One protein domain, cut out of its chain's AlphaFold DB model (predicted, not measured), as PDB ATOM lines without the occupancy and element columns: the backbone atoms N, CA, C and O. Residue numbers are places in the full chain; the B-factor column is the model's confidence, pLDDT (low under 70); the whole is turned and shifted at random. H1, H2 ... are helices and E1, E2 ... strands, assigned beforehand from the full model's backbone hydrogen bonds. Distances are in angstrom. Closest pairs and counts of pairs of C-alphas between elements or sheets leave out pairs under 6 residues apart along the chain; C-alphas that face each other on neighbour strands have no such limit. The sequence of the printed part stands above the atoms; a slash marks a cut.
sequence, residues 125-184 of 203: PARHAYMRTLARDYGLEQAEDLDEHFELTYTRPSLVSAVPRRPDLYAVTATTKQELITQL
ATOM      1  N   PRO A 125      56.754   5.639 -40.221       94.31
ATOM      2  CA  PRO A 125      56.955   5.911 -41.646       94.31
ATOM      3  C   PRO A 125      56.680   4.707 -42.560       94.31
ATOM      4  O   PRO A 125      55.967   4.844 -43.557       94.31
ATOM      5  N   ALA A 126      57.209   3.525 -42.225       95.25
ATOM      6  CA  ALA A 126      56.988   2.319 -43.025       95.25
ATOM      7  C   ALA A 126      55.515   1.880 -43.003       95.25
ATOM      8  O   ALA A 126      54.955   1.532 -44.045       95.25
ATOM      9  N   ARG A 127      54.875   1.949 -41.832       96.12
ATOM     10  CA  ARG A 127      53.450   1.659 -41.650       96.12
ATOM     11  C   ARG A 127      52.575   2.586 -42.471       96.12
ATOM     12  O   ARG A 127      51.725   2.111 -43.216       96.12
ATOM     13  N   HIS A 128      52.830   3.889 -42.406       95.69
ATOM     14  CA  HIS A 128      52.091   4.875 -43.181       95.69
ATOM     15  C   HIS A 128      52.249   4.626 -44.687       95.69
ATOM     16  O   HIS A 128      51.281   4.734 -45.441       95.69
ATOM     17  N   ALA A 129      53.451   4.284 -45.159       94.56
ATOM     18  CA  ALA A 129      53.666   3.949 -46.565       94.56
ATOM     19  C   ALA A 129      52.879   2.696 -46.988       94.56
ATOM     20  O   ALA A 129      52.272   2.698 -48.058       94.56
ATOM     21  N   TYR A 130      52.849   1.665 -46.137       95.12
ATOM     22  CA  TYR A 130      52.064   0.448 -46.348       95.12
ATOM     23  C   TYR A 130      50.554   0.724 -46.363       95.12
ATOM     24  O   TYR A 130      49.866   0.300 -47.282       95.12
ATOM     25  N   MET A 131      50.030   1.479 -45.397       95.31
ATOM     26  CA  MET A 131      48.601   1.797 -45.342       95.31
ATOM     27  C   MET A 131      48.169   2.713 -46.485       95.31
ATOM     28  O   MET A 131      47.056   2.577 -46.977       95.31
ATOM     29  N   ARG A 132      49.041   3.612 -46.964       94.94
ATOM     30  CA  ARG A 132      48.705   4.547 -48.049       94.94
ATOM     31  C   ARG A 132      48.325   3.830 -49.344       94.94
ATOM     32  O   ARG A 132      47.512   4.354 -50.098       94.94
ATOM     33  N   THR A 133      48.904   2.664 -49.633       90.50
ATOM     34  CA  THR A 133      48.541   1.908 -50.843       90.50
ATOM     35  C   THR A 133      47.119   1.367 -50.754       90.50
ATOM     36  O   THR A 133      46.388   1.467 -51.731       90.50
ATOM     37  N   LEU A 134      46.717   0.884 -49.576       88.69
ATOM     38  CA  LEU A 134      45.368   0.391 -49.290       88.69
ATOM     39  C   LEU A 134      44.357   1.539 -49.191       88.69
ATOM     40  O   LEU A 134      43.246   1.434 -49.695       88.69
ATOM     41  N   ALA A 135      44.759   2.662 -48.597       93.06
ATOM     42  CA  ALA A 135      43.921   3.841 -48.407       93.06
ATOM     43  C   ALA A 135      43.428   4.457 -49.725       93.06
ATOM     44  O   ALA A 135      42.379   5.096 -49.724       93.06
ATOM     45  N   ARG A 136      44.129   4.227 -50.847       91.44
ATOM     46  CA  ARG A 136      43.689   4.651 -52.191       91.44
ATOM     47  C   ARG A 136      42.324   4.094 -52.554       91.44
ATOM     48  O   ARG A 136      41.493   4.817 -53.091       91.44
ATOM     49  N   ASP A 137      42.076   2.834 -52.211       90.31
ATOM     50  CA  ASP A 137      40.794   2.197 -52.495       90.31
ATOM     51  C   ASP A 137      39.666   2.823 -51.666       90.31
ATOM     52  O   ASP A 137      38.504   2.693 -52.020       90.31
ATOM     53  N   TYR A 138      39.986   3.553 -50.597       90.69
ATOM     54  CA  TYR A 138      39.024   4.259 -49.751       90.69
ATOM     55  C   TYR A 138      39.018   5.780 -49.982       90.69
ATOM     56  O   TYR A 138      38.290   6.491 -49.293       90.69
ATOM     57  N   GLY A 139      39.823   6.298 -50.918       90.75
ATOM     58  CA  GLY A 139      39.994   7.740 -51.138       90.75
ATOM     59  C   GLY A 139      40.652   8.481 -49.966       90.75
ATOM     60  O   GLY A 139      40.415   9.673 -49.778       90.75
ATOM     61  N   LEU A 140      41.436   7.774 -49.142       93.62
ATOM     62  CA  LEU A 140      42.101   8.299 -47.944       93.62
ATOM     63  C   LEU A 140      43.626   8.400 -48.103       93.62
ATOM     64  O   LEU A 140      44.340   8.600 -47.127       93.62
ATOM     65  N   GLU A 141      44.179   8.273 -49.309       92.12
ATOM     66  CA  GLU A 141      45.632   8.236 -49.523       92.12
ATOM     67  C   GLU A 141      46.375   9.536 -49.159       92.12
ATOM     68  O   GLU A 141      47.599   9.514 -48.980       92.12
ATOM     69  N   GLN A 142      45.637  10.646 -49.056       92.81
ATOM     70  CA  GLN A 142      46.134  11.964 -48.643       92.81
ATOM     71  C   GLN A 142      45.874  12.274 -47.159       92.81
ATOM     72  O   GLN A 142      46.216  13.365 -46.714       92.81
ATOM     73  N   ALA A 143      45.266  11.357 -46.396       93.00
ATOM     74  CA  ALA A 143      45.062  11.560 -44.965       93.00
ATOM     75  C   ALA A 143      46.414  11.671 -44.236       93.00
ATOM     76  O   ALA A 143      47.357  10.937 -44.548       93.00
ATOM     77  N   GLU A 144      46.498  12.597 -43.278       92.06
ATOM     78  CA  GLU A 144      47.728  12.863 -42.520       92.06
ATOM     79  C   GLU A 144      48.056  11.747 -41.523       92.06
ATOM     80  O   GLU A 144      49.226  11.393 -41.362       92.06
ATOM     81  N   ASP A 145      47.032  11.172 -40.879       92.94
ATOM     82  CA  ASP A 145      47.188  10.032 -39.978       92.94
ATOM     83  C   ASP A 145      46.276   8.867 -40.380       92.94
ATOM     84  O   ASP A 145      45.075   8.832 -40.116       92.94
ATOM     85  N   LEU A 146      46.868   7.876 -41.046       94.38
ATOM     86  CA  LEU A 146      46.163   6.661 -41.446       94.38
ATOM     87  C   LEU A 146      45.879   5.714 -40.270       94.38
ATOM     88  O   LEU A 146      44.981   4.879 -40.397       94.38
ATOM     89  N   ASP A 147      46.569   5.852 -39.132       93.19
ATOM     90  CA  ASP A 147      46.348   4.995 -37.959       93.19
ATOM     91  C   ASP A 147      44.969   5.278 -37.302       93.19
ATOM     92  O   ASP A 147      44.415   4.417 -36.607       93.19
ATOM     93  N   GLU A 148      44.369   6.452 -37.564       93.81
ATOM     94  CA  GLU A 148      43.003   6.820 -37.141       93.81
ATOM     95  C   GLU A 148      41.908   6.121 -37.960       93.81
ATOM     96  O   GLU A 148      40.782   5.933 -37.491       93.81
ATOM     97  N   HIS A 149      42.230   5.710 -39.186       94.25
ATOM     98  CA  HIS A 149      41.276   5.116 -40.121       94.25
ATOM     99  C   HIS A 149      41.447   3.608 -40.253       94.25
ATOM    100  O   HIS A 149      40.468   2.896 -40.493       94.25
ATOM    101  N   PHE A 150      42.670   3.119 -40.066       95.00
ATOM    102  CA  PHE A 150      43.028   1.728 -40.257       95.00
ATOM    103  C   PHE A 150      43.661   1.135 -39.002       95.00
ATOM    104  O   PHE A 150      44.409   1.776 -38.269       95.00
ATOM    105  N   GLU A 151      43.378  -0.138 -38.778       94.31
ATOM    106  CA  GLU A 151      44.022  -0.960 -37.774       94.31
ATOM    107  C   GLU A 151      44.905  -1.996 -38.460       94.31
ATOM    108  O   GLU A 151      44.474  -2.691 -39.382       94.31
ATOM    109  N   LEU A 152      46.156  -2.094 -38.014       95.25
ATOM    110  CA  LEU A 152      47.074  -3.111 -38.497       95.25
ATOM    111  C   LEU A 152      46.835  -4.410 -37.728       95.25
ATOM    112  O   LEU A 152      46.940  -4.435 -36.504       95.25
ATOM    113  N   THR A 153      46.564  -5.495 -38.444       94.94
ATOM    114  CA  THR A 153      46.387  -6.823 -37.853       94.94
ATOM    115  C   THR A 153      47.485  -7.766 -38.323       94.94
ATOM    116  O   THR A 153      48.004  -7.643 -39.436       94.94
ATOM    117  N   TYR A 154      47.860  -8.707 -37.457       94.88
ATOM    118  CA  TYR A 154      48.837  -9.746 -37.756       94.88
ATOM    119  C   TYR A 154      48.184 -11.120 -37.644       94.88
ATOM    120  O   TYR A 154      47.686 -11.505 -36.587       94.88
ATOM    121  N   THR A 155      48.227 -11.881 -38.733       93.12
ATOM    122  CA  THR A 155      47.783 -13.270 -38.790       93.12
ATOM    123  C   THR A 155      48.987 -14.171 -39.032       93.12
ATOM    124  O   THR A 155      49.767 -13.978 -39.969       93.12
ATOM    125  N   ARG A 156      49.151 -15.184 -38.176       87.38
ATOM    126  CA  ARG A 156      50.249 -16.148 -38.302       87.38
ATOM    127  C   ARG A 156      50.188 -16.890 -39.649       87.38
ATOM    128  O   ARG A 156      49.093 -17.208 -40.108       87.38
ATOM    129  N   PRO A 157      51.347 -17.218 -40.255       82.75
ATOM    130  CA  PRO A 157      52.706 -17.044 -39.718       82.75
ATOM    131  C   PRO A 157      53.384 -15.700 -40.052       82.75
ATOM    132  O   PRO A 157      54.455 -15.423 -39.518       82.75
ATOM    133  N   SER A 158      52.818 -14.874 -40.936       87.00
ATOM    134  CA  SER A 158      53.486 -13.645 -41.413       87.00
ATOM    135  C   SER A 158      52.588 -12.746 -42.272       87.00
ATOM    136  O   SER A 158      53.089 -11.966 -43.080       87.00
ATOM    137  N   LEU A 159      51.265 -12.862 -42.148       91.94
ATOM    138  CA  LEU A 159      50.334 -12.039 -42.910       91.94
ATOM    139  C   LEU A 159      49.991 -10.783 -42.114       91.94
ATOM    140  O   LEU A 159      49.496 -10.867 -40.995       91.94
ATOM    141  N   VAL A 160      50.230  -9.624 -42.717       94.38
ATOM    142  CA  VAL A 160      49.797  -8.331 -42.188       94.38
ATOM    143  C   VAL A 160      48.739  -7.759 -43.111       94.38
ATOM    144  O   VAL A 160      48.903  -7.790 -44.333       94.38
ATOM    145  N   SER A 161      47.667  -7.242 -42.524       93.25
ATOM    146  CA  SER A 161      46.620  -6.511 -43.234       93.25
ATOM    147  C   SER A 161      46.265  -5.241 -42.471       93.25
ATOM    148  O   SER A 161      46.302  -5.217 -41.242       93.25
ATOM    149  N   ALA A 162      45.928  -4.179 -43.202       93.25
ATOM    150  CA  ALA A 162      45.271  -3.016 -42.623       93.25
ATOM    151  C   ALA A 162      43.763  -3.141 -42.855       93.25
ATOM    152  O   ALA A 162      43.323  -3.314 -43.993       93.25
ATOM    153  N   VAL A 163      42.983  -3.075 -41.782       92.06
ATOM    154  CA  VAL A 163      41.521  -3.180 -41.810       92.06
ATOM    155  C   VAL A 163      40.936  -1.825 -41.419       92.06
ATOM    156  O   VAL A 163      41.437  -1.218 -40.472       92.06
ATOM    157  N   PRO A 164      39.905  -1.312 -42.111       92.88
ATOM    158  CA  PRO A 164      39.232  -0.096 -41.675       92.88
ATOM    159  C   PRO A 164      38.695  -0.244 -40.250       92.88
ATOM    160  O   PRO A 164      38.029  -1.226 -39.927       92.88
ATOM    161  N   ARG A 165      38.933   0.755 -39.399       93.38
ATOM    162  CA  ARG A 165      38.352   0.809 -38.043       93.38
ATOM    163  C   ARG A 165      36.840   1.014 -38.071       93.38
ATOM    164  O   ARG A 165      36.129   0.646 -37.141       93.38
ATOM    165  N   ARG A 166      36.368   1.651 -39.139       89.56
ATOM    166  CA  ARG A 166      34.980   2.029 -39.368       89.56
ATOM    167  C   ARG A 166      34.337   1.057 -40.361       89.56
ATOM    168  O   ARG A 166      34.791   1.009 -41.502       89.56
ATOM    169  N   PRO A 167      33.295   0.301 -39.968       82.25
ATOM    170  CA  PRO A 167      32.658  -0.678 -40.852       82.25
ATOM    171  C   PRO A 167      31.876  -0.024 -42.000       82.25
ATOM    172  O   PRO A 167      31.574  -0.684 -42.987       82.25
ATOM    173  N   ASP A 168      31.552   1.265 -41.879       82.69
ATOM    174  CA  ASP A 168      30.904   2.076 -42.910       82.69
ATOM    175  C   ASP A 168      31.882   2.608 -43.972       82.69
ATOM    176  O   ASP A 168      31.461   3.235 -44.944       82.69
ATOM    177  N   LEU A 169      33.184   2.362 -43.809       83.31
ATOM    178  CA  LEU A 169      34.186   2.728 -44.798       83.31
ATOM    179  C   LEU A 169      34.209   1.674 -45.917       83.31
ATOM    180  O   LEU A 169      34.780   0.595 -45.764       83.31
ATOM    181  N   TYR A 170      33.581   1.987 -47.049       81.94
ATOM    182  CA  TYR A 170      33.526   1.092 -48.205       81.94
ATOM    183  C   TYR A 170      34.666   1.366 -49.181       81.94
ATOM    184  O   TYR A 170      34.884   2.502 -49.602       81.94
ATOM    185  N   ALA A 171      35.357   0.303 -49.583       85.50
ATOM    186  CA  ALA A 171      36.368   0.384 -50.623       85.50
ATOM    187  C   ALA A 171      35.705   0.608 -51.992       85.50
ATOM    188  O   ALA A 171      34.827  -0.146 -52.409       85.50
ATOM    189  N   VAL A 172      36.152   1.609 -52.739       84.12
ATOM    190  CA  VAL A 172      35.748   1.903 -54.117       84.12
ATOM    191  C   VAL A 172      36.573   1.047 -55.083       84.12
ATOM    192  O   VAL A 172      37.330   1.536 -55.918       84.12
ATOM    193  N   THR A 173      36.424  -0.273 -54.972       82.38
ATOM    194  CA  THR A 173      37.050  -1.227 -55.900       82.38
ATOM    195  C   THR A 173      36.146  -1.503 -57.100       82.38
ATOM    196  O   THR A 173      34.939  -1.252 -57.062       82.38
ATOM    197  N   ALA A 174      36.701  -2.068 -58.178       79.19
ATOM    198  CA  ALA A 174      35.904  -2.510 -59.327       79.19
ATOM    199  C   ALA A 174      34.798  -3.501 -58.914       79.19
ATOM    200  O   ALA A 174      33.671  -3.406 -59.398       79.19
ATOM    201  N   THR A 175      35.108  -4.399 -57.976       79.94
ATOM    202  CA  THR A 175      34.173  -5.392 -57.437       79.94
ATOM    203  C   THR A 175      33.049  -4.725 -56.649       79.94
ATOM    204  O   THR A 175      31.881  -4.921 -56.971       79.94
ATOM    205  N   THR A 176      33.382  -3.856 -55.689       80.62
ATOM    206  CA  THR A 176      32.384  -3.153 -54.864       80.62
ATOM    207  C   THR A 176      31.513  -2.224 -55.707       80.62
ATOM    208  O   THR A 176      30.306  -2.129 -55.501       80.62
ATOM    209  N   LYS A 177      32.091  -1.582 -56.729       81.44
ATOM    210  CA  LYS A 177      31.332  -0.787 -57.700       81.44
ATOM    211  C   LYS A 177      30.319  -1.646 -58.455       81.44
ATOM    212  O   LYS A 177      29.190  -1.206 -58.651       81.44
ATOM    213  N   GLN A 178      30.697  -2.856 -58.865       81.25
ATOM    214  CA  GLN A 178      29.791  -3.767 -59.560       81.25
ATOM    215  C   GLN A 178      28.653  -4.246 -58.649       81.25
ATOM    216  O   GLN A 178      27.502  -4.252 -59.078       81.25
ATOM    217  N   GLU A 179      28.949  -4.573 -57.389       83.12
ATOM    218  CA  GLU A 179      27.939  -4.931 -56.384       83.12
ATOM    219  C   GLU A 179      26.948  -3.785 -56.145       83.12
ATOM    220  O   GLU A 179      25.734  -3.997 -56.178       83.12
ATOM    221  N   LEU A 180      27.451  -2.557 -55.985       82.62
ATOM    222  CA  LEU A 180      26.624  -1.360 -55.841       82.62
ATOM    223  C   LEU A 180      25.751  -1.126 -57.076       82.62
ATOM    224  O   LEU A 180      24.566  -0.841 -56.938       82.62
ATOM    225  N   ILE A 181      26.292  -1.296 -58.287       83.38
ATOM    226  CA  ILE A 181      25.505  -1.205 -59.524       83.38
ATOM    227  C   ILE A 181      24.372  -2.235 -59.505       83.38
ATOM    228  O   ILE A 181      23.227  -1.883 -59.776       83.38
ATOM    229  N   THR A 182      24.646  -3.491 -59.147       83.06
ATOM    230  CA  THR A 182      23.612  -4.532 -59.072       83.06
ATOM    231  C   THR A 182      22.513  -4.196 -58.061       83.06
ATOM    232  O   THR A 182      21.347  -4.463 -58.338       83.06
ATOM    233  N   GLN A 183      22.857  -3.591 -56.921       81.56
ATOM    234  CA  GLN A 183      21.886  -3.222 -55.885       81.56
ATOM    235  C   GLN A 183      21.080  -1.958 -56.218       81.56
ATOM    236  O   GLN A 183      19.919  -1.852 -55.828       81.56
ATOM    237  N   LEU A 184      21.682  -0.999 -56.925       82.31
ATOM    238  CA  LEU A 184      21.066   0.296 -57.232       82.31
ATOM    239  C   LEU A 184      20.263   0.293 -58.538       82.31
ATOM    240  O   LEU A 184      19.462   1.203 -58.764       82.31
TER     241      LEU A 184
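Overview. This is residues 125 to 184 of the 203 residues of the protein "SWIM-type domain-containing protein" of Hymenobacter qilianensis (UniProt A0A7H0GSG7). A two-stranded hairpin, E1 and E2, has helix H1 running past its open end, while a second helix, H2, lies well off to one end of the domain after a winding stretch. The 60 printed residues follow the order H1, E1, E2, H2, with an antiparallel sheet E1 - E2, in the mixed class. The whole is only just loose, close to compact, with a radius of gyration of the C-alphas of 12.9 A and spans of 38 by 30 by 17 A.

Arrangement. Look first at the hairpin of E1, residues 150 to 155, and E2, residues 159 to 164: they are antiparallel at 153 degrees, with N 153 and O 161 within hydrogen-bond range at 2.8 A. At H1, residues 125 to 138, find Met 131: its C-alpha and that of Ala 162 in E2 are the closest of the two elements, 6.5 A apart. H2, residues 174 to 184, is apart from H1 and E1. In H2 every O i to N i+4 pair is within hydrogen-bond range, in H1 6 of 10.

Along the chain. Find C-alpha 125 at (56.955, 5.911, -41.646); from there H1 runs 19.7 A. E1 spans 15.8 A and E2 16.4 A. H2 runs 15.2 A, to C-alpha 184 at (21.066, 0.296, -57.232).

Size, cuts and confidence. The C-alphas farthest apart, of Pro 157 and Leu 184, are 40.1 A apart. The link from H1 to E1 is long. The printed part has no cut, and no printed residue is under 70 in pLDDT.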